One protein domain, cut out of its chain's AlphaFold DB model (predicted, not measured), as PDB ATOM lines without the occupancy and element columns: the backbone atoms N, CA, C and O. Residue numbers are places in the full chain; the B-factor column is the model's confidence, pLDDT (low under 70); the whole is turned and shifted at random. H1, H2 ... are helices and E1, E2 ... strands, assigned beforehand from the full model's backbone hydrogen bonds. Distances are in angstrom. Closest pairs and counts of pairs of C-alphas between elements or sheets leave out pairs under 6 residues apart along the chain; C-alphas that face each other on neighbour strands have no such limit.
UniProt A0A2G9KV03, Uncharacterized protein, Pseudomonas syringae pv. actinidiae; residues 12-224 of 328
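This is residues 12 to 224 of the 328 residues of an uncharacterized protein of Pseudomonas syringae pv. actinidiae (UniProt A0A2G9KV03). A twisted five-stranded sheet is covered on one face by H2, H4 and H5, and H6 packs on H2 and H4 away from the sheet. Long H7 crosses H2 and reaches edge strand E4, while residues 93 to 107, of which 102 to 107 belong to H3, stick out from the body. The printed part has 213 residues, with eight named helices and five strands, in the order E1 E2 E3 H1 H2 E4 H3 E5 H4 H5 H6 H7 H8. The sheet order is E1 E2 E3 E5 E4, all antiparallel; the class is mixed, helices and strands. The whole is compact, with a radius of gyration of the C-alphas of 17.0 A and spans of 47 by 38 by 35 A.

E1, residues 12 to 14, E2, 21 to 27, and E3, 32 to 37, form a meander, each strand the antiparallel neighbour of the one before; N 13 and O 24 are 2.8 A apart, N 25 and O 34 2.9 A. E5, residues 124 to 129, is antiparallel to E3 (N 33 and O 127, 2.9 A) and to E4, residues 77 to 80 (N 80 and O 126, 2.8 A). H2, residues 48 to 72, H4, 135 to 153, and H5, 160 to 167, are on the same face, making two layers, helices over a sheet, at heights of 8.8, 10.8 and 9.6 A. With H1, residues 40 to 43, H2 joins E3 to E4 in a split strand-helix-strand unit, two strands running the same way with E5 between them; its crossover is right-handed. H2 and H4 touch at Ile 61 and Ile 141, C-alphas 6.6 A apart, at a steep tilt of 41 degrees, opposite ways. H4 and H5 form a helical hairpin, closest at the C-alphas of Lys 135 and Leu 167, 5.3 A. H6, residues 181 to 187, touches H4, closest at the C-alphas of Ile 140 and Ala 181, 4.2 A. H7, residues 198 to 217, touches H2 with H2 residues 56 to 63 alone, closest at the C-alphas of Thr 59 and Phe 212, 5.7 A, and only grazes the sheet with residues 212 to 217. H3, residues 102 to 109, touches no helix; H8, residues 219 to 222, only just grazes the sheet, with 5 pairs of C-alphas within 10 A. Every O i to N i+4 pair is within hydrogen-bond range in H2, H3, H5, H6 and H7, and 14 of 15 in H4; H1 and H8 are too short for one.

E1 begins at C-alpha 12, (-26.464, -4.682, -15.199). E2 measures 17.7 A, E3 16.4 A, E5 16.1 A, H2 35.9 A, H4 25.1 A and H7 28.7 A. H8 ends at C-alpha 222, (1.816, -2.995, -11.154).

The C-alphas of Lys 99 and Thr 196, the two farthest apart, are 50.2 A apart. The printed part has no cut; the links E4 to H3, H3 to E5 and H5 to H6 are long. Mean pLDDT of the printed part is 74.8; residues 80 to 122 and 213 to 224 are among those under 70.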
ATOM      1  N   ARG A  12     -26.181  -3.242 -15.211       91.06
ATOM      2  CA  ARG A  12     -26.464  -4.682 -15.199       91.06
ATOM      3  C   ARG A  12     -27.233  -5.127 -16.442       91.06
ATOM      4  O   ARG A  12     -28.192  -4.473 -16.855       91.06
ATOM      5  N   VAL A  13     -26.840  -6.276 -16.978       95.00
ATOM      6  CA  VAL A  13     -27.578  -7.087 -17.948       95.00
ATOM      7  C   VAL A  13     -27.847  -8.438 -17.302       95.00
ATOM      8  O   VAL A  13     -26.913  -9.153 -16.948       95.00
ATOM      9  N   THR A  14     -29.122  -8.779 -17.131       95.25
ATOM     10  CA  THR A  14     -29.530 -10.108 -16.668       95.25
ATOM     11  C   THR A  14     -29.608 -11.050 -17.860       95.25
ATOM     12  O   THR A  14     -30.280 -10.762 -18.852       95.25
ATOM     13  N   CYS A  15     -28.890 -12.161 -17.762       95.69
ATOM     14  CA  CYS A  15     -28.796 -13.170 -18.801       95.69
ATOM     15  C   CYS A  15     -30.075 -14.011 -18.867       95.69
ATOM     16  O   CYS A  15     -30.773 -14.208 -17.869       95.69
ATOM     17  N   SER A  16     -30.390 -14.514 -20.059       94.81
ATOM     18  CA  SER A  16     -31.520 -15.421 -20.259       94.81
ATOM     19  C   SER A  16     -31.387 -16.701 -19.401       94.81
ATOM     20  O   SER A  16     -30.273 -17.172 -19.158       94.81
ATOM     21  N   PRO A  17     -32.502 -17.298 -18.933       90.50
ATOM     22  CA  PRO A  17     -32.452 -18.510 -18.116       90.50
ATOM     23  C   PRO A  17     -31.759 -19.679 -18.828       90.50
ATOM     24  O   PRO A  17     -31.965 -19.893 -20.019       90.50
ATOM     25  N   GLY A  18     -30.990 -20.474 -18.078       86.44
ATOM     26  CA  GLY A  18     -30.306 -21.675 -18.586       86.44
ATOM     27  C   GLY A  18     -28.854 -21.461 -19.022       86.44
ATOM     28  O   GLY A  18     -28.143 -22.445 -19.221       86.44
ATOM     29  N   LEU A  19     -28.406 -20.206 -19.098       95.06
ATOM     30  CA  LEU A  19     -27.015 -19.839 -19.359       95.06
ATOM     31  C   LEU A  19     -26.124 -20.067 -18.128       95.06
ATOM     32  O   LEU A  19     -26.605 -20.055 -16.988       95.06
ATOM     33  N   LEU A  20     -24.816 -20.266 -18.345       92.50
ATOM     34  CA  LEU A  20     -23.857 -20.398 -17.234       92.50
ATOM     35  C   LEU A  20     -23.631 -19.072 -16.497       92.50
ATOM     36  O   LEU A  20     -23.304 -19.092 -15.311       92.50
ATOM     37  N   LEU A  21     -23.840 -17.930 -17.159       94.25
ATOM     38  CA  LEU A  21     -23.912 -16.616 -16.517       94.25
ATOM     39  C   LEU A  21     -25.364 -16.224 -16.242       94.25
ATOM     40  O   LEU A  21     -26.251 -16.479 -17.051       94.25
ATOM     41  N   GLN A  22     -25.598 -15.554 -15.115       93.50
ATOM     42  CA  GLN A  22     -26.890 -14.931 -14.804       93.50
ATOM     43  C   GLN A  22     -26.875 -13.410 -14.929       93.50
ATOM     44  O   GLN A  22     -27.912 -12.815 -15.198       93.50
ATOM     45  N   ASN A  23     -25.730 -12.764 -14.692       91.88
ATOM     46  CA  ASN A  23     -25.609 -11.314 -14.746       91.88
ATOM     47  C   ASN A  23     -24.239 -10.927 -15.297       91.88
ATOM     48  O   ASN A  23     -23.217 -11.484 -14.892       91.88
ATOM     49  N   ILE A  24     -24.241  -9.926 -16.169       94.38
ATOM     50  CA  ILE A  24     -23.051  -9.218 -16.628       94.38
ATOM     51  C   ILE A  24     -23.209  -7.764 -16.205       94.38
ATOM     52  O   ILE A  24     -24.234  -7.141 -16.488       94.38
ATOM     53  N   GLU A  25     -22.228  -7.219 -15.500       91.38
ATOM     54  CA  GLU A  25     -22.287  -5.850 -14.998       91.38
ATOM     55  C   GLU A  25     -21.072  -5.059 -15.462       91.38
ATOM     56  O   GLU A  25     -19.944  -5.535 -15.381       91.38
ATOM     57  N   VAL A  26     -21.294  -3.831 -15.925       90.06
ATOM     58  CA  VAL A  26     -20.218  -2.967 -16.415       90.06
ATOM     59  C   VAL A  26     -20.145  -1.659 -15.642       90.06
ATOM     60  O   VAL A  26     -21.152  -1.087 -15.220       90.06
ATOM     61  N   ARG A  27     -18.918  -1.162 -15.474       87.69
ATOM     62  CA  ARG A  27     -18.618   0.215 -15.067       87.69
ATOM     63  C   ARG A  27     -17.600   0.797 -16.038       87.69
ATOM     64  O   ARG A  27     -16.396   0.717 -15.776       87.69
ATOM     65  N   PRO A  28     -18.067   1.411 -17.137       86.81
ATOM     66  CA  PRO A  28     -17.201   1.748 -18.263       86.81
ATOM     67  C   PRO A  28     -16.059   2.687 -17.877       86.81
ATOM     68  O   PRO A  28     -14.892   2.417 -18.148       86.81
ATOM     69  N   GLU A  29     -16.385   3.735 -17.123       82.25
ATOM     70  CA  GLU A  29     -15.444   4.756 -16.646       82.25
ATOM     71  C   GLU A  29     -14.417   4.244 -15.627       82.25
ATOM     72  O   GLU A  29     -13.453   4.943 -15.313       82.25
ATOM     73  N   LYS A  30     -14.639   3.053 -15.066       79.12
ATOM     74  CA  LYS A  30     -13.743   2.418 -14.096       79.12
ATOM     75  C   LYS A  30     -12.979   1.232 -14.670       79.12
ATOM     76  O   LYS A  30     -12.159   0.694 -13.942       79.12
ATOM     77  N   GLY A  31     -13.247   0.841 -15.916       82.69
ATOM     78  CA  GLY A  31     -12.607  -0.331 -16.506       82.69
ATOM     79  C   GLY A  31     -13.042  -1.642 -15.860       82.69
ATOM     80  O   GLY A  31     -12.261  -2.580 -15.857       82.69
ATOM     81  N   LEU A  32     -14.242  -1.721 -15.269       85.00
ATOM     82  CA  LEU A  32     -14.660  -2.913 -14.518       85.00
ATOM     83  C   LEU A  32     -15.781  -3.649 -15.240       85.00
ATOM     84  O   LEU A  32     -16.856  -3.080 -15.451       85.00
ATOM     85  N   LEU A  33     -15.538  -4.913 -15.567       90.00
ATOM     86  CA  LEU A  33     -16.512  -5.851 -16.110       90.00
ATOM     87  C   LEU A  33     -16.664  -6.999 -15.118       90.00
ATOM     88  O   LEU A  33     -15.691  -7.637 -14.744       90.00
ATOM     89  N   ASN A  34     -17.886  -7.268 -14.694       87.62
ATOM     90  CA  ASN A  34     -18.181  -8.330 -13.756       87.62
ATOM     91  C   ASN A  34     -19.049  -9.408 -14.411       87.62
ATOM     92  O   ASN A  34     -20.105  -9.105 -14.972       87.62
ATOM     93  N   LEU A  35     -18.618 -10.664 -14.306       91.06
ATOM     94  CA  LEU A  35     -19.320 -11.839 -14.809       91.06
ATOM     95  C   LEU A  35     -19.799 -12.677 -13.623       91.06
ATOM     96  O   LEU A  35     -18.995 -13.261 -12.899       91.06
ATOM     97  N   THR A  36     -21.113 -12.753 -13.421       87.19
ATOM     98  CA  THR A  36     -21.709 -13.541 -12.335       87.19
ATOM     99  C   THR A  36     -22.298 -14.832 -12.886       87.19
ATOM    100  O   THR A  36     -23.240 -14.804 -13.683       87.19
ATOM    101  N   GLY A  37     -21.759 -15.960 -12.432       86.44
ATOM    102  CA  GLY A  37     -22.246 -17.303 -12.710       86.44
ATOM    103  C   GLY A  37     -23.630 -17.559 -12.119       86.44
ATOM    104  O   GLY A  37     -24.032 -16.946 -11.132       86.44
ATOM    105  N   SER A  38     -24.366 -18.468 -12.745       86.69
ATOM    106  CA  SER A  38     -25.749 -18.792 -12.401       86.69
ATOM    107  C   SER A  38     -25.927 -19.284 -10.961       86.69
ATOM    108  O   SER A  38     -25.193 -20.151 -10.485       86.69
ATOM    109  N   GLU A  39     -26.975 -18.818 -10.279       78.31
ATOM    110  CA  GLU A  39     -27.403 -19.353  -8.977       78.31
ATOM    111  C   GLU A  39     -27.684 -20.857  -8.977       78.31
ATOM    112  O   GLU A  39     -27.590 -21.529  -7.944       78.31
ATOM    113  N   LYS A  40     -27.933 -21.423 -10.158       77.44
ATOM    114  CA  LYS A  40     -28.142 -22.853 -10.342       77.44
ATOM    115  C   LYS A  40     -26.930 -23.687  -9.920       77.44
ATOM    116  O   LYS A  40     -27.125 -24.805  -9.448       77.44
ATOM    117  N   PHE A  41     -25.714 -23.132  -9.951       70.94
ATOM    118  CA  PHE A  41     -24.527 -23.775  -9.369       70.94
ATOM    119  C   PHE A  41     -24.639 -23.969  -7.850       70.94
ATOM    120  O   PHE A  41     -24.149 -24.955  -7.303       70.94
ATOM    121  N   CYS A  42     -25.292 -23.041  -7.147       64.31
ATOM    122  CA  CYS A  42     -25.462 -23.099  -5.696       64.31
ATOM    123  C   CYS A  42     -26.586 -24.048  -5.279       64.31
ATOM    124  O   CYS A  42     -26.496 -24.651  -4.201       64.31
ATOM    125  N   SER A  43     -27.621 -24.169  -6.117       65.44
ATOM    126  CA  SER A  43     -28.722 -25.127  -5.942       65.44
ATOM    127  C   SER A  43     -28.330 -26.571  -6.293       65.44
ATOM    128  O   SER A  43     -28.929 -27.506  -5.771       65.44
ATOM    129  N   GLY A  44     -27.302 -26.754  -7.130       60.38
ATOM    130  CA  GLY A  44     -26.882 -28.055  -7.654       60.38
ATOM    131  C   GLY A  44     -27.588 -28.474  -8.949       60.38
ATOM    132  O   GLY A  44     -27.337 -29.574  -9.430       60.38
ATOM    133  N   GLU A  45     -28.443 -27.621  -9.526       70.25
ATOM    134  CA  GLU A  45     -29.015 -27.835 -10.866       70.25
ATOM    135  C   GLU A  45     -27.936 -27.752 -11.965       70.25
ATOM    136  O   GLU A  45     -28.015 -28.465 -12.963       70.25
ATOM    137  N   LEU A  46     -26.908 -26.917 -11.769       68.06
ATOM    138  CA  LEU A  46     -25.676 -26.954 -12.564       68.06
ATOM    139  C   LEU A  46     -24.560 -27.655 -11.783       68.06
ATOM    140  O   LEU A  46     -24.400 -27.439 -10.578       68.06
ATOM    141  N   SER A  47     -23.770 -28.461 -12.489       68.06
ATOM    142  CA  SER A  47     -22.647 -29.232 -11.947       68.06
ATOM    143  C   SER A  47     -21.464 -28.345 -11.547       68.06
ATOM    144  O   SER A  47     -21.258 -27.256 -12.096       68.06
ATOM    145  N   GLN A  48     -20.616 -28.820 -10.624       66.50
ATOM    146  CA  GLN A  48     -19.352 -28.134 -10.327       66.50
ATOM    147  C   GLN A  48     -18.386 -28.181 -11.508       66.50
ATOM    148  O   GLN A  48     -17.510 -27.324 -11.610       66.50
ATOM    149  N   THR A  49     -18.545 -29.126 -12.436       66.56
ATOM    150  CA  THR A  49     -17.729 -29.103 -13.650       66.56
ATOM    151  C   THR A  49     -18.104 -27.951 -14.552       66.56
ATOM    152  O   THR A  49     -17.216 -27.197 -14.927       66.56
ATOM    153  N   GLU A  50     -19.386 -27.741 -14.839       76.31
ATOM    154  CA  GLU A  50     -19.804 -26.581 -15.633       76.31
ATOM    155  C   GLU A  50     -19.309 -25.268 -14.995       76.31
ATOM    156  O   GLU A  50     -18.927 -24.338 -15.703       76.31
ATOM    157  N   LYS A  51     -19.226 -25.210 -13.656       76.94
ATOM    158  CA  LYS A  51     -18.622 -24.082 -12.930       76.94
ATOM    159  C   LYS A  51     -17.115 -23.952 -13.203       76.94
ATOM    160  O   LYS A  51     -16.635 -22.853 -13.462       76.94
ATOM    161  N   ARG A  52     -16.359 -25.051 -13.137       76.38
ATOM    162  CA  ARG A  52     -14.912 -25.057 -13.422       76.38
ATOM    163  C   ARG A  52     -14.605 -24.755 -14.881       76.38
ATOM    164  O   ARG A  52     -13.640 -24.056 -15.167       76.38
ATOM    165  N   ASP A  53     -15.410 -25.262 -15.801       81.31
ATOM    166  CA  ASP A  53     -15.234 -25.013 -17.227       81.31
ATOM    167  C   ASP A  53     -15.523 -23.550 -17.567       81.31
ATOM    168  O   ASP A  53     -14.801 -22.964 -18.372       81.31
ATOM    169  N   LEU A  54     -16.479 -22.922 -16.872       87.19
ATOM    170  CA  LEU A  54     -16.665 -21.474 -16.921       87.19
ATOM    171  C   LEU A  54     -15.410 -20.719 -16.444       87.19
ATOM    172  O   LEU A  54     -14.944 -19.834 -17.159       87.19
ATOM    173  N   GLN A  55     -14.826 -21.085 -15.296       84.69
ATOM    174  CA  GLN A  55     -13.578 -20.472 -14.807       84.69
ATOM    175  C   GLN A  55     -12.444 -20.630 -15.827       84.69
ATOM    176  O   GLN A  55     -11.824 -19.648 -16.217       84.69
ATOM    177  N   ARG A  56     -12.209 -21.853 -16.314       85.88
ATOM    178  CA  ARG A  56     -11.158 -22.161 -17.298       85.88
ATOM    179  C   ARG A  56     -11.341 -21.386 -18.598       85.88
ATOM    180  O   ARG A  56     -10.357 -20.908 -19.157       85.88
ATOM    181  N   ALA A  57     -12.580 -21.242 -19.069       91.88
ATOM    182  CA  ALA A  57     -12.896 -20.450 -20.250       91.88
ATOM    183  C   ALA A  57     -12.559 -18.968 -20.038       91.88
ATOM    184  O   ALA A  57     -11.889 -18.374 -20.881       91.88
ATOM    185  N   VAL A  58     -12.964 -18.391 -18.902       91.94
ATOM    186  CA  VAL A  58     -12.640 -17.001 -18.548       91.94
ATOM    187  C   VAL A  58     -11.124 -16.808 -18.449       91.94
ATOM    188  O   VAL A  58     -10.590 -15.911 -19.100       91.94
ATOM    189  N   THR A  59     -10.417 -17.668 -17.711       87.44
ATOM    190  CA  THR A  59      -8.960 -17.587 -17.550       87.44
ATOM    191  C   THR A  59      -8.230 -17.685 -18.881       87.44
ATOM    192  O   THR A  59      -7.398 -16.833 -19.181       87.44
ATOM    193  N   SER A  60      -8.559 -18.694 -19.696       92.31
ATOM    194  CA  SER A  60      -7.924 -18.918 -20.999       92.31
ATOM    195  C   SER A  60      -8.080 -17.695 -21.905       92.31
ATOM    196  O   SER A  60      -7.098 -17.192 -22.446       92.31
ATOM    197  N   ILE A  61      -9.293 -17.137 -21.990       95.25
ATOM    198  CA  ILE A  61      -9.558 -15.944 -22.802       95.25
ATOM    199  C   ILE A  61      -8.768 -14.739 -22.302       95.25
ATOM    200  O   ILE A  61      -8.194 -14.023 -23.115       95.25
ATOM    201  N   VAL A  62      -8.738 -14.492 -20.992       91.69
ATOM    202  CA  VAL A  62      -8.060 -13.311 -20.437       91.69
ATOM    203  C   VAL A  62      -6.542 -13.434 -20.545       91.69
ATOM    204  O   VAL A  62      -5.886 -12.459 -20.904       91.69
ATOM    205  N   MET A  63      -5.971 -14.619 -20.315       87.62
ATOM    206  CA  MET A  63      -4.542 -14.849 -20.546       87.62
ATOM    207  C   MET A  63      -4.162 -14.587 -21.997       87.62
ATOM    208  O   MET A  63      -3.215 -13.848 -22.268       87.62
ATOM    209  N   THR A  64      -4.923 -15.144 -22.941       91.44
ATOM    210  CA  THR A  64      -4.658 -14.933 -24.366       91.44
ATOM    211  C   THR A  64      -4.900 -13.486 -24.771       91.44
ATOM    212  O   THR A  64      -4.101 -12.931 -25.521       91.44
ATOM    213  N   TYR A  65      -5.937 -12.832 -24.238       92.88
ATOM    214  CA  TYR A  65      -6.129 -11.395 -24.411       92.88
ATOM    215  C   TYR A  65      -4.880 -10.635 -23.971       92.88
ATOM    216  O   TYR A  65      -4.389  -9.814 -24.731       92.88
ATOM    217  N   ASN A  66      -4.341 -10.916 -22.783       88.62
ATOM    218  CA  ASN A  66      -3.178 -10.209 -22.245       88.62
ATOM    219  C   ASN A  66      -1.919 -10.426 -23.077       88.62
ATOM    220  O   ASN A  66      -1.162  -9.480 -23.293       88.62
ATOM    221  N   GLN A  67      -1.712 -11.646 -23.572       87.19
ATOM    222  CA  GLN A  67      -0.614 -11.947 -24.481       87.19
ATOM    223  C   GLN A  67      -0.729 -11.112 -25.765       87.19
ATOM    224  O   GLN A  67       0.214 -10.417 -26.140       87.19
ATOM    225  N   MET A  68      -1.904 -11.118 -26.398       87.88
ATOM    226  CA  MET A  68      -2.147 -10.357 -27.627       87.88
ATOM    227  C   MET A  68      -2.104  -8.844 -27.383       87.88
ATOM    228  O   MET A  68      -1.574  -8.100 -28.206       87.88
ATOM    229  N   ALA A  69      -2.606  -8.384 -26.238       84.69
ATOM    230  CA  ALA A  69      -2.564  -6.990 -25.829       84.69
ATOM    231  C   ALA A  69      -1.117  -6.501 -25.698       84.69
ATOM    232  O   ALA A  69      -0.779  -5.457 -26.250       84.69
ATOM    233  N   ALA A  70      -0.241  -7.286 -25.060       83.06
ATOM    234  CA  ALA A  70       1.178  -6.958 -24.943       83.06
ATOM    235  C   ALA A  70       1.866  -6.825 -26.314       83.06
ATOM    236  O   ALA A  70       2.665  -5.911 -26.515       83.06
ATOM    237  N   GLU A  71       1.521  -7.687 -27.276       85.00
ATOM    238  CA  GLU A  71       2.042  -7.628 -28.650       85.00
ATOM    239  C   GLU A  71       1.546  -6.396 -29.429       85.00
ATOM    240  O   GLU A  71       2.255  -5.888 -30.299       85.00
ATOM    241  N   HIS A  72       0.360  -5.882 -29.095       84.38
ATOM    242  CA  HIS A  72      -0.282  -4.748 -29.773       84.38
ATOM    243  C   HIS A  72      -0.171  -3.420 -29.004       84.38
ATOM    244  O   HIS A  72      -0.721  -2.409 -29.442       84.38
ATOM    245  N   GLY A  73       0.559  -3.391 -27.883       79.19
ATOM    246  CA  GLY A  73       0.736  -2.194 -27.054       79.19
ATOM    247  C   GLY A  73      -0.506  -1.792 -26.249       79.19
ATOM    248  O   GLY A  73      -0.609  -0.644 -25.817       79.19
ATOM    249  N   GLU A  74      -1.440  -2.719 -26.050       80.12
ATOM    250  CA  GLU A  74      -2.620  -2.551 -25.208       80.12
ATOM    251  C   GLU A  74      -2.341  -2.956 -23.759       80.12
ATOM    252  O   GLU A  74      -1.409  -3.704 -23.449       80.12
ATOM    253  N   ALA A  75      -3.166  -2.453 -22.845       78.19
ATOM    254  CA  ALA A  75      -3.004  -2.741 -21.430       78.19
ATOM    255  C   ALA A  75      -3.630  -4.102 -21.052       78.19
ATOM    256  O   ALA A  75      -4.715  -4.431 -21.546       78.19
ATOM    257  N   PRO A  76      -2.991  -4.879 -20.158       81.44
ATOM    258  CA  PRO A  76      -3.532  -6.153 -19.709       81.44
ATOM    259  C   PRO A  76      -4.770  -5.970 -18.816       81.44
ATOM    260  O   PRO A  76      -5.002  -4.909 -18.226       81.44
ATOM    261  N   ILE A  77      -5.541  -7.046 -18.710       81.06
ATOM    262  CA  ILE A  77      -6.689  -7.239 -17.829       81.06
ATOM    263  C   ILE A  77      -6.247  -8.103 -16.644       81.06
ATOM    264  O   ILE A  77      -5.565  -9.111 -16.829       81.06
ATOM    265  N   SER A  78      -6.672  -7.762 -15.432       71.38
ATOM    266  CA  SER A  78      -6.560  -8.653 -14.272       71.38
ATOM    267  C   SER A  78      -7.912  -9.276 -13.918       71.38
ATOM    268  O   SER A  78      -8.968  -8.739 -14.263       71.38
ATOM    269  N   ILE A  79      -7.883 -10.433 -13.253       72.06
ATOM    270  CA  ILE A  79      -9.081 -11.131 -12.768       72.06
ATOM    271  C   ILE A  79      -9.050 -11.151 -11.250       72.06
ATOM    272  O   ILE A  79      -8.012 -11.425 -10.666       72.06
ATOM    273  N   HIS A  80     -10.198 -10.937 -10.613       67.19
ATOM    274  CA  HIS A  80     -10.387 -11.207  -9.192       67.19
ATOM    275  C   HIS A  80     -11.592 -12.140  -9.005       67.19
ATOM    276  O   HIS A  80     -12.688 -11.828  -9.474       67.19
ATOM    277  N   GLU A  81     -11.413 -13.257  -8.298       55.38
ATOM    278  CA  GLU A  81     -12.514 -14.093  -7.790       55.38
ATOM    279  C   GLU A  81     -12.539 -14.037  -6.269       55.38
ATOM    280  O   GLU A  81     -11.565 -14.396  -5.620       55.38
ATOM    281  N   ASN A  82     -13.655 -13.656  -5.654       49.59
ATOM    282  CA  ASN A  82     -13.741 -13.757  -4.198       49.59
ATOM    283  C   ASN A  82     -13.816 -15.241  -3.783       49.59
ATOM    284  O   ASN A  82     -14.859 -15.879  -3.920       49.59
ATOM    285  N   HIS A  83     -12.719 -15.795  -3.261       39.59
ATOM    286  CA  HIS A  83     -12.687 -17.183  -2.800       39.59
ATOM    287  C   HIS A  83     -13.339 -17.345  -1.426       39.59
ATOM    288  O   HIS A  83     -12.893 -16.765  -0.434       39.59
ATOM    289  N   LEU A  84     -14.327 -18.244  -1.361       35.66
ATOM    290  CA  LEU A  84     -14.720 -18.959  -0.150       35.66
ATOM    291  C   LEU A  84     -14.321 -20.422  -0.263       35.66
ATOM    292  O   LEU A  84     -14.363 -21.009  -1.343       35.66
ATOM    293  N   LYS A  85     -13.960 -21.017   0.876       31.25
ATOM    294  CA  LYS A  85     -13.707 -22.454   1.024       31.25
ATOM    295  C   LYS A  85     -14.865 -23.239   0.386       31.25
ATOM    296  O   LYS A  85     -16.004 -22.780   0.423       31.25
ATOM    297  N   GLY A  86     -14.602 -24.430  -0.160       33.25
ATOM    298  CA  GLY A  86     -15.591 -25.289  -0.846       33.25
ATOM    299  C   GLY A  86     -16.859 -25.686  -0.055       33.25
ATOM    300  O   GLY A  86     -17.642 -26.495  -0.539       33.25
ATOM    301  N   ASP A  87     -17.083 -25.134   1.141       31.50
ATOM    302  CA  ASP A  87     -18.319 -25.205   1.928       31.50
ATOM    303  C   ASP A  87     -19.220 -23.955   1.796       31.50
ATOM    304  O   ASP A  87     -20.305 -23.913   2.379       31.50
ATOM    305  N   GLY A  88     -18.794 -22.941   1.033       30.34
ATOM    306  CA  GLY A  88     -19.539 -21.701   0.819       30.34
ATOM    307  C   GLY A  88     -19.452 -20.689   1.967       30.34
ATOM    308  O   GLY A  88     -20.278 -19.780   2.005       30.34
ATOM    309  N   LYS A  89     -18.492 -20.816   2.901       30.75
ATOM    310  CA  LYS A  89     -18.328 -19.888   4.039       30.75
ATOM    311  C   LYS A  89     -17.130 -18.941   3.910       30.75
ATOM    312  O   LYS A  89     -16.038 -19.342   3.513       30.75
ATOM    313  N   VAL A  90     -17.341 -17.692   4.349       36.84
ATOM    314  CA  VAL A  90     -16.311 -16.651   4.535       36.84
ATOM    315  C   VAL A  90     -15.409 -17.005   5.704       36.84
ATOM    316  O   VAL A  90     -15.784 -16.842   6.862       36.84
ATOM    317  N   TYR A  91     -14.206 -17.486   5.395       37.09
ATOM    318  CA  TYR A  91     -13.134 -17.632   6.372       37.09
ATOM    319  C   TYR A  91     -12.203 -16.429   6.258       37.09
ATOM    320  O   TYR A  91     -11.248 -16.424   5.491       37.09
ATOM    321  N   GLU A  92     -12.527 -15.391   7.024       36.16
ATOM    322  CA  GLU A  92     -11.641 -14.252   7.248       36.16
ATOM    323  C   GLU A  92     -10.325 -14.733   7.883       36.16
ATOM    324  O   GLU A  92     -10.350 -15.369   8.944       36.16
ATOM    325  N   ASP A  93      -9.174 -14.380   7.306       37.00
ATOM    326  CA  ASP A  93      -7.927 -14.426   8.069       37.00
ATOM    327  C   ASP A  93      -7.908 -13.251   9.054       37.00
ATOM    328  O   ASP A  93      -7.649 -12.098   8.704       37.00
ATOM    329  N   ARG A  94      -8.206 -13.552  10.321       35.69
ATOM    330  CA  ARG A  94      -8.270 -12.568  11.411       35.69
ATOM    331  C   ARG A  94      -6.916 -11.927  11.742       35.69
ATOM    332  O   ARG A  94      -6.891 -10.993  12.543       35.69
ATOM    333  N   HIS A  95      -5.813 -12.413  11.170       36.72
ATOM    334  CA  HIS A  95      -4.476 -11.858  11.393       36.72
ATOM    335  C   HIS A  95      -4.140 -10.699  10.451       36.72
ATOM    336  O   HIS A  95      -3.192  -9.963  10.726       36.72
ATOM    337  N   ILE A  96      -4.920 -10.484   9.386       37.72
ATOM    338  CA  ILE A  96      -4.786  -9.305   8.528       37.72
ATOM    339  C   ILE A  96      -5.561  -8.155   9.196       37.72
ATOM    340  O   ILE A  96      -6.782  -8.242   9.352       37.72
ATOM    341  N   PRO A  97      -4.898  -7.074   9.650       34.72
ATOM    342  CA  PRO A  97      -5.571  -6.041  10.425       34.72
ATOM    343  C   PRO A  97      -6.635  -5.322   9.582       34.72
ATOM    344  O   PRO A  97      -6.299  -4.571   8.671       34.72
ATOM    345  N   ARG A  98      -7.915  -5.447   9.970       35.50
ATOM    346  CA  ARG A  98      -9.078  -4.708   9.412       35.50
ATOM    347  C   ARG A  98      -8.881  -3.184   9.303       35.50
ATOM    348  O   ARG A  98      -9.634  -2.500   8.622       35.50
ATOM    349  N   LYS A  99      -7.893  -2.635  10.013       36.31
ATOM    350  CA  LYS A  99      -7.682  -1.197  10.210       36.31
ATOM    351  C   LYS A  99      -6.863  -0.501   9.121       36.31
ATOM    352  O   LYS A  99      -6.747   0.718   9.197       36.31
ATOM    353  N   SER A 100      -6.280  -1.206   8.149       38.50
ATOM    354  CA  SER A 100      -5.456  -0.531   7.133       38.50
ATOM    355  C   SER A 100      -6.280   0.270   6.119       38.50
ATOM    356  O   SER A 100      -5.758   1.264   5.621       38.50
ATOM    357  N   ASN A 101      -7.553  -0.077   5.872       35.56
ATOM    358  CA  ASN A 101      -8.518   0.790   5.181       35.56
ATOM    359  C   ASN A 101      -9.946   0.187   5.223       35.56
ATOM    360  O   ASN A 101     -10.251  -0.721   4.451       35.56
ATOM    361  N   GLU A 102     -10.854   0.687   6.074       35.16
ATOM    362  CA  GLU A 102     -12.267   0.230   6.088       35.16
ATOM    363  C   GLU A 102     -12.936   0.387   4.715       35.16
ATOM    364  O   GLU A 102     -13.728  -0.456   4.307       35.16
ATOM    365  N   LYS A 103     -12.544   1.416   3.952       35.66
ATOM    366  CA  LYS A 103     -13.030   1.630   2.586       35.66
ATOM    367  C   LYS A 103     -12.596   0.551   1.608       35.66
ATOM    368  O   LYS A 103     -13.321   0.349   0.649       35.66
ATOM    369  N   ASP A 104     -11.460  -0.108   1.811       35.09
ATOM    370  CA  ASP A 104     -10.940  -1.127   0.886       35.09
ATOM    371  C   ASP A 104     -11.514  -2.494   1.218       35.09
ATOM    372  O   ASP A 104     -11.853  -3.255   0.318       35.09
ATOM    373  N   TYR A 105     -11.678  -2.761   2.514       36.06
ATOM    374  CA  TYR A 105     -12.382  -3.936   3.000       36.06
ATOM    375  C   TYR A 105     -13.835  -3.924   2.526       36.06
ATOM    376  O   TYR A 105     -14.274  -4.891   1.908       36.06
ATOM    377  N   ASP A 106     -14.531  -2.791   2.688       36.53
ATOM    378  CA  ASP A 106     -15.818  -2.597   2.041       36.53
ATOM    379  C   ASP A 106     -15.646  -2.671   0.527       36.53
ATOM    380  O   ASP A 106     -16.372  -3.418  -0.090       36.53
ATOM    381  N   TYR A 107     -14.683  -2.020  -0.130       35.56
ATOM    382  CA  TYR A 107     -14.618  -2.038  -1.600       35.56
ATOM    383  C   TYR A 107     -14.583  -3.448  -2.211       35.56
ATOM    384  O   TYR A 107     -15.323  -3.635  -3.164       35.56
ATOM    385  N   TYR A 108     -13.831  -4.422  -1.664       40.00
ATOM    386  CA  TYR A 108     -13.789  -5.813  -2.179       40.00
ATOM    387  C   TYR A 108     -14.893  -6.724  -1.635       40.00
ATOM    388  O   TYR A 108     -15.451  -7.501  -2.409       40.00
ATOM    389  N   HIS A 109     -15.299  -6.591  -0.365       38.28
ATOM    390  CA  HIS A 109     -16.470  -7.316   0.158       38.28
ATOM    391  C   HIS A 109     -17.815  -6.716  -0.303       38.28
ATOM    392  O   HIS A 109     -18.848  -7.379  -0.236       38.28
ATOM    393  N   THR A 110     -17.811  -5.484  -0.818       37.72
ATOM    394  CA  THR A 110     -18.958  -4.731  -1.358       37.72
ATOM    395  C   THR A 110     -18.838  -4.459  -2.859       37.72
ATOM    396  O   THR A 110     -19.626  -3.673  -3.387       37.72
ATOM    397  N   LEU A 111     -17.986  -5.190  -3.602       46.59
ATOM    398  CA  LEU A 111     -18.037  -5.230  -5.079       46.59
ATOM    399  C   LEU A 111     -19.389  -5.749  -5.632       46.59
ATOM    400  O   LEU A 111     -19.508  -5.999  -6.826       46.59
ATOM    401  N   GLY A 112     -20.429  -5.887  -4.805       47.88
ATOM    402  CA  GLY A 112     -21.733  -6.394  -5.212       47.88
ATOM    403  C   GLY A 112     -21.708  -7.904  -5.391       47.88
ATOM    404  O   GLY A 112     -22.331  -8.424  -6.314       47.88
ATOM    405  N   VAL A 113     -20.971  -8.604  -4.523       52.75
ATOM    406  CA  VAL A 113     -20.935 -10.065  -4.504       52.75
ATOM    407  C   VAL A 113     -22.358 -10.592  -4.402       52.75
ATOM    408  O   VAL A 113     -23.077 -10.318  -3.441       52.75
ATOM    409  N   SER A 114     -22.771 -11.310  -5.439       59.31
ATOM    410  CA  SER A 114     -24.103 -11.887  -5.493       59.31
ATOM    411  C   SER A 114     -24.115 -13.200  -4.720       59.31
ATOM    412  O   SER A 114     -23.230 -14.043  -4.876       59.31
ATOM    413  N   TYR A 115     -25.136 -13.355  -3.885       58.62
ATOM    414  CA  TYR A 115     -25.424 -14.577  -3.150       58.62
ATOM    415  C   TYR A 115     -26.683 -15.210  -3.735       58.62
ATOM    416  O   TYR A 115     -27.608 -14.494  -4.119       58.62
ATOM    417  N   ALA A 116     -26.712 -16.538  -3.797       57.97
ATOM    418  CA  ALA A 116     -27.944 -17.286  -4.008       57.97
ATOM    419  C   ALA A 116     -28.842 -17.197  -2.764       57.97
ATOM    420  O   ALA A 116     -28.362 -16.943  -1.655       57.97
ATOM    421  N   ASP A 117     -30.126 -17.521  -2.927       59.38
ATOM    422  CA  ASP A 117     -31.116 -17.559  -1.839       59.38
ATOM    423  C   ASP A 117     -30.699 -18.455  -0.660       59.38
ATOM    424  O   ASP A 117     -31.072 -18.217   0.488       59.38
ATOM    425  N   ASN A 118     -29.870 -19.471  -0.917       50.66
ATOM    426  CA  ASN A 118     -29.326 -20.359   0.112       50.66
ATOM    427  C   ASN A 118     -28.089 -19.796   0.842       50.66
ATOM    428  O   ASN A 118     -27.411 -20.532   1.562       50.66
ATOM    429  N   GLY A 119     -27.763 -18.518   0.637       53.16
ATOM    430  CA  GLY A 119     -26.640 -17.825   1.266       53.16
ATOM    431  C   GLY A 119     -25.266 -18.223   0.725       53.16
ATOM    432  O   GLY A 119     -24.257 -17.725   1.227       53.16
ATOM    433  N   LYS A 120     -25.190 -19.095  -0.290       53.09
ATOM    434  CA  LYS A 120     -23.926 -19.418  -0.959       53.09
ATOM    435  C   LYS A 120     -23.570 -18.324  -1.954       53.09
ATOM    436  O   LYS A 120     -24.425 -17.821  -2.681       53.09
ATOM    437  N   MET A 121     -22.290 -17.990  -2.008       56.22
ATOM    438  CA  MET A 121     -21.773 -17.063  -3.001       56.22
ATOM    439  C   MET A 121     -21.818 -17.684  -4.404       56.22
ATOM    440  O   MET A 121     -21.509 -18.865  -4.585       56.22
ATOM    441  N   LEU A 122     -22.187 -16.868  -5.387       64.75
ATOM    442  CA  LEU A 122     -22.182 -17.253  -6.793       64.75
ATOM    443  C   LEU A 122     -20.764 -17.204  -7.379       64.75
ATOM    444  O   LEU A 122     -19.974 -16.365  -6.942       64.75
ATOM    445  N   PRO A 123     -20.430 -18.037  -8.386       73.62
ATOM    446  CA  PRO A 123     -19.188 -17.867  -9.141       73.62
ATOM    447  C   PRO A 123     -19.134 -16.449  -9.705       73.62
ATOM    448  O   PRO A 123     -20.136 -15.951 -10.222       73.62
ATOM    449  N   HIS A 124     -18.004 -15.771  -9.565       75.38
ATOM    450  CA  HIS A 124     -17.932 -14.338  -9.824       75.38
ATOM    451  C   HIS A 124     -16.538 -13.978 -10.316       75.38
ATOM    452  O   HIS A 124     -15.560 -14.209  -9.611       75.38
ATOM    453  N   TYR A 125     -16.463 -13.436 -11.530       82.12
ATOM    454  CA  TYR A 125     -15.210 -13.061 -12.175       82.12
ATOM    455  C   TYR A 125     -15.208 -11.558 -12.413       82.12
ATOM    456  O   TYR A 125     -15.911 -11.045 -13.290       82.12
ATOM    457  N   HIS A 126     -14.416 -10.851 -11.615       80.69
ATOM    458  CA  HIS A 126     -14.243  -9.415 -11.729       80.69
ATOM    459  C   HIS A 126     -13.035  -9.114 -12.612       80.69
ATOM    460  O   HIS A 126     -11.896  -9.332 -12.208       80.69
ATOM    461  N   LEU A 127     -13.290  -8.629 -13.820       85.69
ATOM    462  CA  LEU A 127     -12.271  -8.265 -14.793       85.69
ATOM    463  C   LEU A 127     -11.976  -6.769 -14.679       85.69
ATOM    464  O   LEU A 127     -12.866  -5.932 -14.874       85.69
ATOM    465  N   GLU A 128     -10.728  -6.436 -14.370       82.56
ATOM    466  CA  GLU A 128     -10.250  -5.064 -14.241       82.56
ATOM    467  C   GLU A 128      -9.321  -4.726 -15.408       82.56
ATOM    468  O   GLU A 128      -8.241  -5.288 -15.574       82.56
ATOM    469  N   PHE A 129      -9.770  -3.791 -16.236       84.81
ATOM    470  CA  PHE A 129      -9.041  -3.261 -17.373       84.81
ATOM    471  C   PHE A 129      -8.246  -2.043 -16.910       84.81
ATOM    472  O   PHE A 129      -8.792  -1.134 -16.279       84.81
ATOM    473  N   ASN A 130      -6.972  -1.958 -17.291       75.56
ATOM    474  CA  ASN A 130      -6.177  -0.749 -17.081       75.56
ATOM    475  C   ASN A 130      -6.549   0.330 -18.120       75.56
ATOM    476  O   ASN A 130      -5.809   0.634 -19.053       75.56
ATOM    477  N   GLY A 131      -7.756   0.878 -17.980       77.12
ATOM    478  CA  GLY A 131      -8.364   1.796 -18.933       77.12
ATOM    479  C   GLY A 131      -9.878   1.889 -18.755       77.12
ATOM    480  O   GLY A 131     -10.433   1.442 -17.758       77.12
ATOM    481  N   LYS A 132     -10.562   2.499 -19.725       85.81
ATOM    482  CA  LYS A 132     -12.030   2.477 -19.785       85.81
ATOM    483  C   LYS A 132     -12.499   1.260 -20.574       85.81
ATOM    484  O   LYS A 132     -11.815   0.836 -21.503       85.81
ATOM    485  N   LEU A 133     -13.684   0.751 -20.247       90.44
ATOM    486  CA  LEU A 133     -14.341  -0.228 -21.110       90.44
ATOM    487  C   LEU A 133     -14.882   0.455 -22.362       90.44
ATOM    488  O   LEU A 133     -15.420   1.565 -22.292       90.44
ATOM    489  N   ASP A 134     -14.797  -0.246 -23.480       92.81
ATOM    490  CA  ASP A 134     -15.429   0.119 -24.736       92.81
ATOM    491  C   ASP A 134     -15.990  -1.127 -25.426       92.81
ATOM    492  O   ASP A 134     -15.797  -2.261 -24.979       92.81
ATOM    493  N   LYS A 135     -16.742  -0.917 -26.509       95.25
ATOM    494  CA  LYS A 135     -17.345  -2.035 -27.240       95.25
ATOM    495  C   LYS A 135     -16.309  -3.032 -27.766       95.25
ATOM    496  O   LYS A 135     -16.624  -4.214 -27.868       95.25
ATOM    497  N   ASN A 136     -15.100  -2.579 -28.105       92.38
ATOM    498  CA  ASN A 136     -14.081  -3.444 -28.687       92.38
ATOM    499  C   ASN A 136     -13.493  -4.377 -27.627       92.38
ATOM    500  O   ASN A 136     -13.551  -5.593 -27.786       92.38
ATOM    501  N   ASN A 137     -12.975  -3.828 -26.525       92.25
ATOM    502  CA  ASN A 137     -12.277  -4.630 -25.523       92.25
ATOM    503  C   ASN A 137     -13.213  -5.609 -24.794       92.25
ATOM    504  O   ASN A 137     -12.871  -6.781 -24.639       92.25
ATOM    505  N   VAL A 138     -14.436  -5.194 -24.454       95.56
ATOM    506  CA  VAL A 138     -15.444  -6.093 -23.877       95.56
ATOM    507  C   VAL A 138     -15.974  -7.075 -24.920       95.56
ATOM    508  O   VAL A 138     -16.158  -8.252 -24.608       95.56
ATOM    509  N   GLY A 139     -16.173  -6.630 -26.165       96.38
ATOM    510  CA  GLY A 139     -16.631  -7.484 -27.262       96.38
ATOM    511  C   GLY A 139     -15.695  -8.666 -27.516       96.38
ATOM    512  O   GLY A 139     -16.166  -9.791 -27.666       96.38
ATOM    513  N   ILE A 140     -14.376  -8.446 -27.466       96.31
ATOM    514  CA  ILE A 140     -13.367  -9.511 -27.593       96.31
ATOM    515  C   ILE A 140     -13.582 -10.614 -26.550       96.31
ATOM    516  O   ILE A 140     -13.558 -11.797 -26.897       96.31
ATOM    517  N   ILE A 141     -13.811 -10.241 -25.289       97.12
ATOM    518  CA  ILE A 141     -14.000 -11.198 -24.193       97.12
ATOM    519  C   ILE A 141     -15.321 -11.958 -24.356       97.12
ATOM    520  O   ILE A 141     -15.337 -13.190 -24.341       97.12
ATOM    521  N   LEU A 142     -16.431 -11.238 -24.543       97.94
ATOM    522  CA  LEU A 142     -17.763 -11.848 -24.566       97.94
ATOM    523  C   LEU A 142     -17.987 -12.741 -25.796       97.94
ATOM    524  O   LEU A 142     -18.556 -13.825 -25.658       97.94
ATOM    525  N   GLU A 143     -17.497 -12.351 -26.977       97.75
ATOM    526  CA  GLU A 143     -17.597 -13.183 -28.188       97.75
ATOM    527  C   GLU A 143     -16.826 -14.497 -28.053       97.75
ATOM    528  O   GLU A 143     -17.284 -15.548 -28.516       97.75
ATOM    529  N   ASN A 144     -15.661 -14.469 -27.404       98.06
ATOM    530  CA  ASN A 144     -14.898 -15.688 -27.159       98.06
ATOM    531  C   ASN A 144     -15.570 -16.587 -26.116       98.06
ATOM    532  O   ASN A 144     -15.609 -17.802 -26.311       98.06
ATOM    533  N   LEU A 145     -16.171 -16.021 -25.063       97.38
ATOM    534  CA  LEU A 145     -16.927 -16.795 -24.071       97.38
ATOM    535  C   LEU A 145     -18.144 -17.485 -24.698       97.38
ATOM    536  O   LEU A 145     -18.358 -18.678 -24.487       97.38
ATOM    537  N   LYS A 146     -18.912 -16.768 -25.523       97.31
ATOM    538  CA  LYS A 146     -20.025 -17.347 -26.291       97.31
ATOM    539  C   LYS A 146     -19.558 -18.512 -27.167       97.31
ATOM    540  O   LYS A 146     -20.193 -19.565 -27.172       97.31
ATOM    541  N   HIS A 147     -18.445 -18.344 -27.885       95.19
ATOM    542  CA  HIS A 147     -17.890 -19.398 -28.736       95.19
ATOM    543  C   HIS A 147     -17.474 -20.639 -27.932       95.19
ATOM    544  O   HIS A 147     -17.872 -21.748 -28.285       95.19
ATOM    545  N   LEU A 148     -16.732 -20.459 -26.831       92.62
ATOM    546  CA  LEU A 148     -16.297 -21.564 -25.969       92.62
ATOM    547  C   LEU A 148     -17.469 -22.312 -25.335       92.62
ATOM    548  O   LEU A 148     -17.457 -23.541 -25.301       92.62
ATOM    549  N   GLY A 149     -18.488 -21.589 -24.862       89.38
ATOM    550  CA  GLY A 149     -19.676 -22.206 -24.280       89.38
ATOM    551  C   GLY A 149     -20.323 -23.205 -25.230       89.38
ATOM    552  O   GLY A 149     -20.503 -24.378 -24.899       89.38
ATOM    553  N   LYS A 150     -20.602 -22.751 -26.453       87.31
ATOM    554  CA  LYS A 150     -21.295 -23.561 -27.448       87.31
ATOM    555  C   LYS A 150     -20.445 -24.709 -27.991       87.31
ATOM    556  O   LYS A 150     -20.910 -25.844 -28.014       87.31
ATOM    557  N   GLU A 151     -19.229 -24.414 -28.445       85.38
ATOM    558  CA  GLU A 151     -18.433 -25.377 -29.217       85.38
ATOM    559  C   GLU A 151     -17.627 -26.332 -28.328       85.38
ATOM    560  O   GLU A 151     -17.359 -27.458 -28.739       85.38
ATOM    561  N   ILE A 152     -17.241 -25.901 -27.121       83.69
ATOM    562  CA  ILE A 152     -16.293 -26.645 -26.277       83.69
ATOM    563  C   ILE A 152     -16.941 -27.184 -25.001       83.69
ATOM    564  O   ILE A 152     -16.761 -28.351 -24.664       83.69
ATOM    565  N   ILE A 153     -17.690 -26.350 -24.276       84.19
ATOM    566  CA  ILE A 153     -18.347 -26.764 -23.023       84.19
ATOM    567  C   ILE A 153     -19.628 -27.561 -23.319       84.19
ATOM    568  O   ILE A 153     -20.056 -28.381 -22.510       84.19
ATOM    569  N   GLY A 154     -20.242 -27.343 -24.486       83.00
ATOM    570  CA  GLY A 154     -21.536 -27.929 -24.841       83.00
ATOM    571  C   GLY A 154     -22.709 -27.263 -24.115       83.00
ATOM    572  O   GLY A 154     -23.797 -27.837 -24.043       83.00
ATOM    573  N   LYS A 155     -22.493 -26.059 -23.568       87.81
ATOM    574  CA  LYS A 155     -23.506 -25.256 -22.885       87.81
ATOM    575  C   LYS A 155     -23.222 -23.770 -23.009       87.81
ATOM    576  O   LYS A 155     -22.115 -23.307 -22.744       87.81
ATOM    577  N   ASP A 156     -24.252 -23.012 -23.358       95.12
ATOM    578  CA  ASP A 156     -24.118 -21.580 -23.583       95.12
ATOM    579  C   ASP A 156     -23.713 -20.842 -22.294       95.12
ATOM    580  O   ASP A 156     -24.423 -20.846 -21.285       95.12
ATOM    581  N   ILE A 157     -22.562 -20.164 -22.342       95.94
ATOM    582  CA  ILE A 157     -22.149 -19.234 -21.284       95.94
ATOM    583  C   ILE A 157     -23.022 -17.978 -21.340       95.94
ATOM    584  O   ILE A 157     -23.500 -17.499 -20.312       95.94
ATOM    585  N   LEU A 158     -23.209 -17.458 -22.553       96.12
ATOM    586  CA  LEU A 158     -23.991 -16.275 -22.894       96.12
ATOM    587  C   LEU A 158     -24.342 -16.305 -24.391       96.12
ATOM    588  O   LEU A 158     -23.668 -16.993 -25.161       96.12
ATOM    589  N   THR A 159     -25.375 -15.571 -24.817       96.62
ATOM    590  CA  THR A 159     -25.795 -15.523 -26.231       96.62
ATOM    591  C   THR A 159     -25.545 -14.156 -26.862       96.62
ATOM    592  O   THR A 159     -25.255 -13.180 -26.174       96.62
ATOM    593  N   GLU A 160     -25.726 -14.065 -28.183       97.06
ATOM    594  CA  GLU A 160     -25.659 -12.805 -28.942       97.06
ATOM    595  C   GLU A 160     -26.530 -11.693 -28.338       97.06
ATOM    596  O   GLU A 160     -26.153 -10.522 -28.332       97.06
ATOM    597  N   LYS A 161     -27.693 -12.069 -27.792       97.38
ATOM    598  CA  LYS A 161     -28.626 -11.139 -27.156       97.38
ATOM    599  C   LYS A 161     -27.986 -10.464 -25.943       97.38
ATOM    600  O   LYS A 161     -28.086  -9.248 -25.802       97.38
ATOM    601  N   GLU A 162     -27.341 -11.241 -25.072       97.81
ATOM    602  CA  GLU A 162     -26.651 -10.701 -23.900       97.81
ATOM    603  C   GLU A 162     -25.434  -9.866 -24.303       97.81
ATOM    604  O   GLU A 162     -25.229  -8.805 -23.719       97.81
ATOM    605  N   ILE A 163     -24.672 -10.287 -25.324       98.06
ATOM    606  CA  ILE A 163     -23.544  -9.498 -25.847       98.06
ATOM    607  C   ILE A 163     -24.036  -8.134 -26.313       98.06
ATOM    608  O   ILE A 163     -23.561  -7.115 -25.818       98.06
ATOM    609  N   THR A 164     -25.028  -8.109 -27.202       98.00
ATOM    610  CA  THR A 164     -25.585  -6.866 -27.752       98.00
ATOM    611  C   THR A 164     -26.043  -5.931 -26.632       98.00
ATOM    612  O   THR A 164     -25.633  -4.772 -26.593       98.00
ATOM    613  N   ALA A 165     -26.800  -6.451 -25.658       97.75
ATOM    614  CA  ALA A 165     -27.289  -5.665 -24.527       97.75
ATOM    615  C   ALA A 165     -26.162  -5.090 -23.646       97.75
ATOM    616  O   ALA A 165     -26.304  -3.995 -23.100       97.75
ATOM    617  N   VAL A 166     -25.041  -5.806 -23.487       97.50
ATOM    618  CA  VAL A 166     -23.867  -5.291 -22.764       97.50
ATOM    619  C   VAL A 166     -23.145  -4.234 -23.594       97.50
ATOM    620  O   VAL A 166     -22.825  -3.169 -23.069       97.50
ATOM    621  N   LEU A 167     -22.910  -4.483 -24.884       97.00
ATOM    622  CA  LEU A 167     -22.179  -3.559 -25.754       97.00
ATOM    623  C   LEU A 167     -22.930  -2.236 -25.970       97.00
ATOM    624  O   LEU A 167     -22.293  -1.195 -26.102       97.00
ATOM    625  N   GLU A 168     -24.263  -2.231 -25.938       96.75
ATOM    626  CA  GLU A 168     -25.079  -1.005 -25.972       96.75
ATOM    627  C   GLU A 168     -24.817  -0.060 -24.786       96.75
ATOM    628  O   GLU A 168     -25.041   1.145 -24.898       96.75
ATOM    629  N   LYS A 169     -24.294  -0.578 -23.667       94.31
ATOM    630  CA  LYS A 169     -23.932   0.206 -22.472       94.31
ATOM    631  C   LYS A 169     -22.516   0.785 -22.539       94.31
ATOM    632  O   LYS A 169     -22.094   1.476 -21.611       94.31
ATOM    633  N   LEU A 170     -21.763   0.494 -23.600       95.00
ATOM    634  CA  LEU A 170     -20.353   0.853 -23.726       95.00
ATOM    635  C   LEU A 170     -20.127   1.885 -24.839       95.00
ATOM    636  O   LEU A 170     -20.780   1.832 -25.886       95.00
ATOM    637  N   PRO A 171     -19.181   2.822 -24.648       93.50
ATOM    638  CA  PRO A 171     -18.824   3.772 -25.688       93.50
ATOM    639  C   PRO A 171     -18.181   3.062 -26.886       93.50
ATOM    640  O   PRO A 171     -17.473   2.063 -26.740       93.50
ATOM    641  N   GLU A 172     -18.386   3.620 -28.079       92.19
ATOM    642  CA  GLU A 172     -17.622   3.225 -29.260       92.19
ATOM    643  C   GLU A 172     -16.220   3.825 -29.221       92.19
ATOM    644  O   GLU A 172     -16.030   5.021 -28.987       92.19
ATOM    645  N   ARG A 173     -15.231   2.977 -29.490       85.25
ATOM    646  CA  ARG A 173     -13.853   3.364 -29.762       85.25
ATOM    647  C   ARG A 173     -13.318   2.500 -30.885       85.25
ATOM    648  O   ARG A 173     -13.629   1.314 -30.963       85.25
ATOM    649  N   ASN A 174     -12.489   3.108 -31.727       77.00
ATOM    650  CA  ASN A 174     -11.705   2.354 -32.690       77.00
ATOM    651  C   ASN A 174     -10.735   1.473 -31.902       77.00
ATOM    652  O   ASN A 174      -9.889   1.996 -31.177       77.00
ATOM    653  N   GLY A 175     -10.909   0.160 -32.020       77.06
ATOM    654  CA  GLY A 175      -9.975  -0.808 -31.467       77.06
ATOM    655  C   GLY A 175      -8.602  -0.712 -32.127       77.06
ATOM    656  O   GLY A 175      -8.433  -0.090 -33.181       77.06
ATOM    657  N   THR A 176      -7.622  -1.362 -31.515       82.50
ATOM    658  CA  THR A 176      -6.282  -1.524 -32.077       82.50
ATOM    659  C   THR A 176      -6.376  -2.346 -33.364       82.50
ATOM    660  O   THR A 176      -6.938  -3.447 -33.344       82.50
ATOM    661  N   PRO A 177      -5.861  -1.856 -34.506       82.38
ATOM    662  CA  PRO A 177      -5.890  -2.615 -35.750       82.38
ATOM    663  C   PRO A 177      -5.255  -3.998 -35.575       82.38
ATOM    664  O   PRO A 177      -4.145  -4.112 -35.067       82.38
ATOM    665  N   GLY A 178      -5.964  -5.045 -35.999       82.31
ATOM    666  CA  GLY A 178      -5.511  -6.436 -35.870       82.31
ATOM    667  C   GLY A 178      -5.891  -7.115 -34.551       82.31
ATOM    668  O   GLY A 178      -6.097  -8.326 -34.559       82.31
ATOM    669  N   PHE A 179      -6.114  -6.366 -33.468       89.44
ATOM    670  CA  PHE A 179      -6.491  -6.938 -32.176       89.44
ATOM    671  C   PHE A 179      -8.012  -7.074 -32.042       89.44
ATOM    672  O   PHE A 179      -8.738  -6.100 -31.836       89.44
ATOM    673  N   ASN A 180      -8.513  -8.299 -32.203       92.31
ATOM    674  CA  ASN A 180      -9.944  -8.594 -32.225       92.31
ATOM    675  C   ASN A 180     -10.266  -9.991 -31.659       92.31
ATOM    676  O   ASN A 180      -9.383 -10.762 -31.281       92.31
ATOM    677  N   ALA A 181     -11.561 -10.324 -31.623       94.44
ATOM    678  CA  ALA A 181     -12.047 -11.574 -31.047       94.44
ATOM    679  C   ALA A 181     -11.512 -12.822 -31.767       94.44
ATOM    680  O   ALA A 181     -11.253 -13.826 -31.107       94.44
ATOM    681  N   ALA A 182     -11.338 -12.769 -33.091       94.38
ATOM    682  CA  ALA A 182     -10.825 -13.895 -33.869       94.38
ATOM    683  C   ALA A 182      -9.357 -14.179 -33.536       94.38
ATOM    684  O   ALA A 182      -9.001 -15.332 -33.323       94.38
ATOM    685  N   MET A 183      -8.538 -13.138 -33.375       93.19
ATOM    686  CA  MET A 183      -7.138 -13.298 -32.979       93.19
ATOM    687  C   MET A 183      -7.010 -14.003 -31.621       93.19
ATOM    688  O   MET A 183      -6.270 -14.979 -31.510       93.19
ATOM    689  N   VAL A 184      -7.777 -13.574 -30.611       94.19
ATOM    690  CA  VAL A 184      -7.801 -14.253 -29.300       94.19
ATOM    691  C   VAL A 184      -8.269 -15.703 -29.439       94.19
ATOM    692  O   VAL A 184      -7.695 -16.599 -28.829       94.19
ATOM    693  N   ARG A 185      -9.268 -15.967 -30.286       94.00
ATOM    694  CA  ARG A 185      -9.769 -17.324 -30.532       94.00
ATOM    695  C   ARG A 185      -8.714 -18.249 -31.131       94.00
ATOM    696  O   ARG A 185      -8.650 -19.409 -30.744       94.00
ATOM    697  N   GLU A 186      -7.942 -17.752 -32.089       92.94
ATOM    698  CA  GLU A 186      -6.939 -18.529 -32.823       92.94
ATOM    699  C   GLU A 186      -5.705 -18.849 -31.973       92.94
ATOM    700  O   GLU A 186      -5.092 -19.896 -32.163       92.94
ATOM    701  N   HIS A 187      -5.366 -17.979 -31.019       92.44
ATOM    702  CA  HIS A 187      -4.172 -18.120 -30.178       92.44
ATOM    703  C   HIS A 187      -4.456 -18.741 -28.808       92.44
ATOM    704  O   HIS A 187      -3.515 -19.021 -28.062       92.44
ATOM    705  N   ARG A 188      -5.729 -18.958 -28.449       92.19
ATOM    706  CA  ARG A 188      -6.057 -19.526 -27.141       92.19
ATOM    707  C   ARG A 188      -5.510 -20.950 -27.014       92.19
ATOM    708  O   ARG A 188      -5.588 -21.728 -27.970       92.19
ATOM    709  N   PRO A 189      -5.044 -21.348 -25.824       87.50
ATOM    710  CA  PRO A 189      -4.768 -22.748 -25.578       87.50
ATOM    711  C   PRO A 189      -6.053 -23.584 -25.612       87.50
ATOM    712  O   PRO A 189      -7.149 -23.112 -25.283       87.50
ATOM    713  N   LEU A 190      -5.895 -24.862 -25.961       89.31
ATOM    714  CA  LEU A 190      -6.955 -25.854 -25.802       89.31
ATOM    715  C   LEU A 190      -7.344 -25.971 -24.327       89.31
ATOM    716  O   LEU A 190      -6.483 -26.024 -23.446       89.31
ATOM    717  N   LEU A 191      -8.642 -26.040 -24.061       87.31
ATOM    718  CA  LEU A 191      -9.182 -26.364 -22.753       87.31
ATOM    719  C   LEU A 191      -9.049 -27.870 -22.480       87.31
ATOM    720  O   LEU A 191      -8.997 -28.668 -23.418       87.31
ATOM    721  N   PRO A 192      -9.073 -28.298 -21.205       81.75
ATOM    722  CA  PRO A 192      -9.029 -29.713 -20.839       81.75
ATOM    723  C   PRO A 192     -10.032 -30.604 -21.596       81.75
ATOM    724  O   PRO A 192      -9.706 -31.734 -21.956       81.75
ATOM    725  N   ASN A 193     -11.227 -30.085 -21.889       78.06
ATOM    726  CA  ASN A 193     -12.287 -30.822 -22.586       78.06
ATOM    727  C   ASN A 193     -11.980 -31.075 -24.074       78.06
ATOM    728  O   ASN A 193     -12.562 -31.970 -24.677       78.06
ATOM    729  N   GLU A 194     -11.044 -30.324 -24.656       86.12
ATOM    730  CA  GLU A 194     -10.598 -30.473 -26.049       86.12
ATOM    731  C   GLU A 194      -9.441 -31.472 -26.183       86.12
ATOM    732  O   GLU A 194      -9.053 -31.841 -27.290       86.12
ATOM    733  N   ILE A 195      -8.869 -31.913 -25.060       78.75
ATOM    734  CA  ILE A 195      -7.667 -32.743 -25.018       78.75
ATOM    735  C   ILE A 195      -8.066 -34.189 -24.734       78.75
ATOM    736  O   ILE A 195      -8.697 -34.489 -23.718       78.75
ATOM    737  N   THR A 196      -7.675 -35.111 -25.614       78.00
ATOM    738  CA  THR A 196      -7.963 -36.547 -25.477       78.00
ATOM    739  C   THR A 196      -6.998 -37.263 -24.534       78.00
ATOM    740  O   THR A 196      -7.431 -38.129 -23.776       78.00
ATOM    741  N   ASP A 197      -5.715 -36.893 -24.544       77.25
ATOM    742  CA  ASP A 197      -4.695 -37.475 -23.668       77.25
ATOM    743  C   ASP A 197      -4.888 -37.044 -22.204       77.25
ATOM    744  O   ASP A 197      -5.020 -35.858 -21.896       77.25
ATOM    745  N   SER A 198      -4.905 -38.009 -21.281       61.75
ATOM    746  CA  SER A 198      -5.191 -37.748 -19.866       61.75
ATOM    747  C   SER A 198      -4.079 -36.973 -19.161       61.75
ATOM    748  O   SER A 198      -4.371 -36.133 -18.313       61.75
ATOM    749  N   THR A 199      -2.817 -37.229 -19.510       67.19
ATOM    750  CA  THR A 199      -1.666 -36.567 -18.880       67.19
ATOM    751  C   THR A 199      -1.617 -35.102 -19.294       67.19
ATOM    752  O   THR A 199      -1.502 -34.214 -18.451       67.19
ATOM    753  N   GLU A 200      -1.786 -34.840 -20.589       72.38
ATOM    754  CA  GLU A 200      -1.827 -33.493 -21.145       72.38
ATOM    755  C   GLU A 200      -3.041 -32.705 -20.641       72.38
ATOM    756  O   GLU A 200      -2.932 -31.515 -20.347       72.38
ATOM    757  N   ARG A 201      -4.189 -33.365 -20.455       73.69
ATOM    758  CA  ARG A 201      -5.375 -32.736 -19.867       73.69
ATOM    759  C   ARG A 201      -5.126 -32.264 -18.435       73.69
ATOM    760  O   ARG A 201      -5.514 -31.149 -18.085       73.69
ATOM    761  N   VAL A 202      -4.500 -33.105 -17.610       66.31
ATOM    762  CA  VAL A 202      -4.146 -32.764 -16.223       66.31
ATOM    763  C   VAL A 202      -3.140 -31.619 -16.197       66.31
ATOM    764  O   VAL A 202      -3.359 -30.645 -15.480       66.31
ATOM    765  N   ARG A 203      -2.102 -31.682 -17.039       71.50
ATOM    766  CA  ARG A 203      -1.133 -30.590 -17.185       71.50
ATOM    767  C   ARG A 203      -1.827 -29.278 -17.545       71.50
ATOM    768  O   ARG A 203      -1.625 -28.281 -16.864       71.50
ATOM    769  N   ARG A 204      -2.705 -29.291 -18.554       80.81
ATOM    770  CA  ARG A 204      -3.451 -28.105 -18.993       80.81
ATOM    771  C   ARG A 204      -4.349 -27.532 -17.901       80.81
ATOM    772  O   ARG A 204      -4.463 -26.317 -17.782       80.81
ATOM    773  N   ARG A 205      -5.015 -28.392 -17.126       78.50
ATOM    774  CA  ARG A 205      -5.819 -27.969 -15.972       78.50
ATOM    775  C   ARG A 205      -4.954 -27.203 -14.974       78.50
ATOM    776  O   ARG A 205      -5.350 -26.123 -14.552       78.50
ATOM    777  N   ASP A 206      -3.809 -27.770 -14.608       68.62
ATOM    778  CA  ASP A 206      -2.921 -27.189 -13.600       68.62
ATOM    779  C   ASP A 206      -2.265 -25.893 -14.105       68.62
ATOM    780  O   ASP A 206      -2.129 -24.941 -13.342       68.62
ATOM    781  N   GLU A 207      -1.935 -25.818 -15.399       75.06
ATOM    782  CA  GLU A 207      -1.476 -24.589 -16.061       75.06
ATOM    783  C   GLU A 207      -2.537 -23.483 -16.001       75.06
ATOM    784  O   GLU A 207      -2.237 -22.388 -15.540       75.06
ATOM    785  N   LEU A 208      -3.789 -23.772 -16.381       77.56
ATOM    786  CA  LEU A 208      -4.879 -22.787 -16.330       77.56
ATOM    787  C   LEU A 208      -5.192 -22.331 -14.898       77.56
ATOM    788  O   LEU A 208      -5.594 -21.191 -14.688       77.56
ATOM    789  N   GLU A 209      -5.014 -23.194 -13.904       72.31
ATOM    790  CA  GLU A 209      -5.131 -22.790 -12.501       72.31
ATOM    791  C   GLU A 209      -3.969 -21.872 -12.088       72.31
ATOM    792  O   GLU A 209      -4.186 -20.830 -11.471       72.31
ATOM    793  N   GLY A 210      -2.735 -22.202 -12.481       63.03
ATOM    794  CA  GLY A 210      -1.571 -21.336 -12.276       63.03
ATOM    795  C   GLY A 210      -1.727 -19.966 -12.942       63.03
ATOM    796  O   GLY A 210      -1.405 -18.940 -12.340       63.03
ATOM    797  N   ASP A 211      -2.291 -19.937 -14.147       73.50
ATOM    798  CA  ASP A 211      -2.628 -18.721 -14.884       73.50
ATOM    799  C   ASP A 211      -3.681 -17.890 -14.146       73.50
ATOM    800  O   ASP A 211      -3.533 -16.678 -13.997       73.50
ATOM    801  N   PHE A 212      -4.724 -18.534 -13.624       74.75
ATOM    802  CA  PHE A 212      -5.766 -17.866 -12.852       74.75
ATOM    803  C   PHE A 212      -5.212 -17.196 -11.584       74.75
ATOM    804  O   PHE A 212      -5.509 -16.028 -11.303       74.75
ATOM    805  N   ILE A 213      -4.337 -17.895 -10.854       66.12
ATOM    806  CA  ILE A 213      -3.615 -17.351  -9.694       66.12
ATOM    807  C   ILE A 213      -2.694 -16.196 -10.122       66.12
ATOM    808  O   ILE A 213      -2.597 -15.174  -9.434       66.12
ATOM    809  N   SER A 214      -2.035 -16.317 -11.275       63.19
ATOM    810  CA  SER A 214      -1.142 -15.283 -11.813       63.19
ATOM    811  C   SER A 214      -1.906 -14.006 -12.180       63.19
ATOM    812  O   SER A 214      -1.524 -12.916 -11.761       63.19
ATOM    813  N   LEU A 215      -3.045 -14.127 -12.867       69.12
ATOM    814  CA  LEU A 215      -3.944 -13.006 -13.174       69.12
ATOM    815  C   LEU A 215      -4.471 -12.315 -11.914       69.12
ATOM    816  O   LEU A 215      -4.609 -11.091 -11.900       69.12
ATOM    817  N   SER A 216      -4.720 -13.094 -10.862       62.03
ATOM    818  CA  SER A 216      -5.174 -12.588  -9.563       62.03
ATOM    819  C   SER A 216      -4.068 -11.856  -8.796       62.03
ATOM    820  O   SER A 216      -4.332 -10.894  -8.076       62.03
ATOM    821  N   SER A 217      -2.809 -12.267  -8.977       49.47
ATOM    822  CA  SER A 217      -1.646 -11.706  -8.274       49.47
ATOM    823  C   SER A 217      -0.950 -10.549  -9.003       49.47
ATOM    824  O   SER A 217      -0.323  -9.728  -8.328       49.47
ATOM    825  N   HIS A 218      -1.098 -10.410 -10.329       47.22
ATOM    826  CA  HIS A 218      -0.456  -9.367 -11.156       47.22
ATOM    827  C   HIS A 218      -0.756  -7.920 -10.697       47.22
ATOM    828  O   HIS A 218       0.051  -7.010 -10.896       47.22
ATOM    829  N   ASN A 219      -1.864  -7.697  -9.982       45.50
ATOM    830  CA  ASN A 219      -2.179  -6.401  -9.363       45.50
ATOM    831  C   ASN A 219      -1.207  -5.990  -8.243       45.50
ATOM    832  O   ASN A 219      -1.108  -4.809  -7.909       45.50
ATOM    833  N   THR A 220      -0.468  -6.941  -7.672       36.66
ATOM    834  CA  THR A 220       0.517  -6.668  -6.619       36.66
ATOM    835  C   THR A 220       1.744  -5.942  -7.172       36.66
ATOM    836  O   THR A 220       2.295  -5.069  -6.501       36.66
ATOM    837  N   GLU A 221       2.163  -6.273  -8.396       33.25
ATOM    838  CA  GLU A 221       3.410  -5.777  -8.991       33.25
ATOM    839  C   GLU A 221       3.227  -4.448  -9.731       33.25
ATOM    840  O   GLU A 221       4.036  -3.539  -9.553       33.25
ATOM    841  N   LEU A 222       2.125  -4.267 -10.473       36.44
ATOM    842  CA  LEU A 222       1.816  -2.995 -11.154       36.44
ATOM    843  C   LEU A 222       1.625  -1.819 -10.175       36.44
ATOM    844  O   LEU A 222       1.857  -0.665 -10.533       36.44
ATOM    845  N   ALA A 223       1.249  -2.097  -8.922       39.22
ATOM    846  CA  ALA A 223       1.122  -1.104  -7.853       39.22
ATOM    847  C   ALA A 223       2.452  -0.779  -7.138       39.22
ATOM    848  O   ALA A 223       2.509   0.165  -6.345       39.22
ATOM    849  N   ALA A 224       3.524  -1.541  -7.392       37.72
ATOM    850  CA  ALA A 224       4.845  -1.283  -6.818       37.72
ATOM    851  C   ALA A 224       5.603  -0.155  -7.549       37.72
ATOM    852  O   ALA A 224       6.610   0.341  -7.029       37.72
TER     853      ALA A 224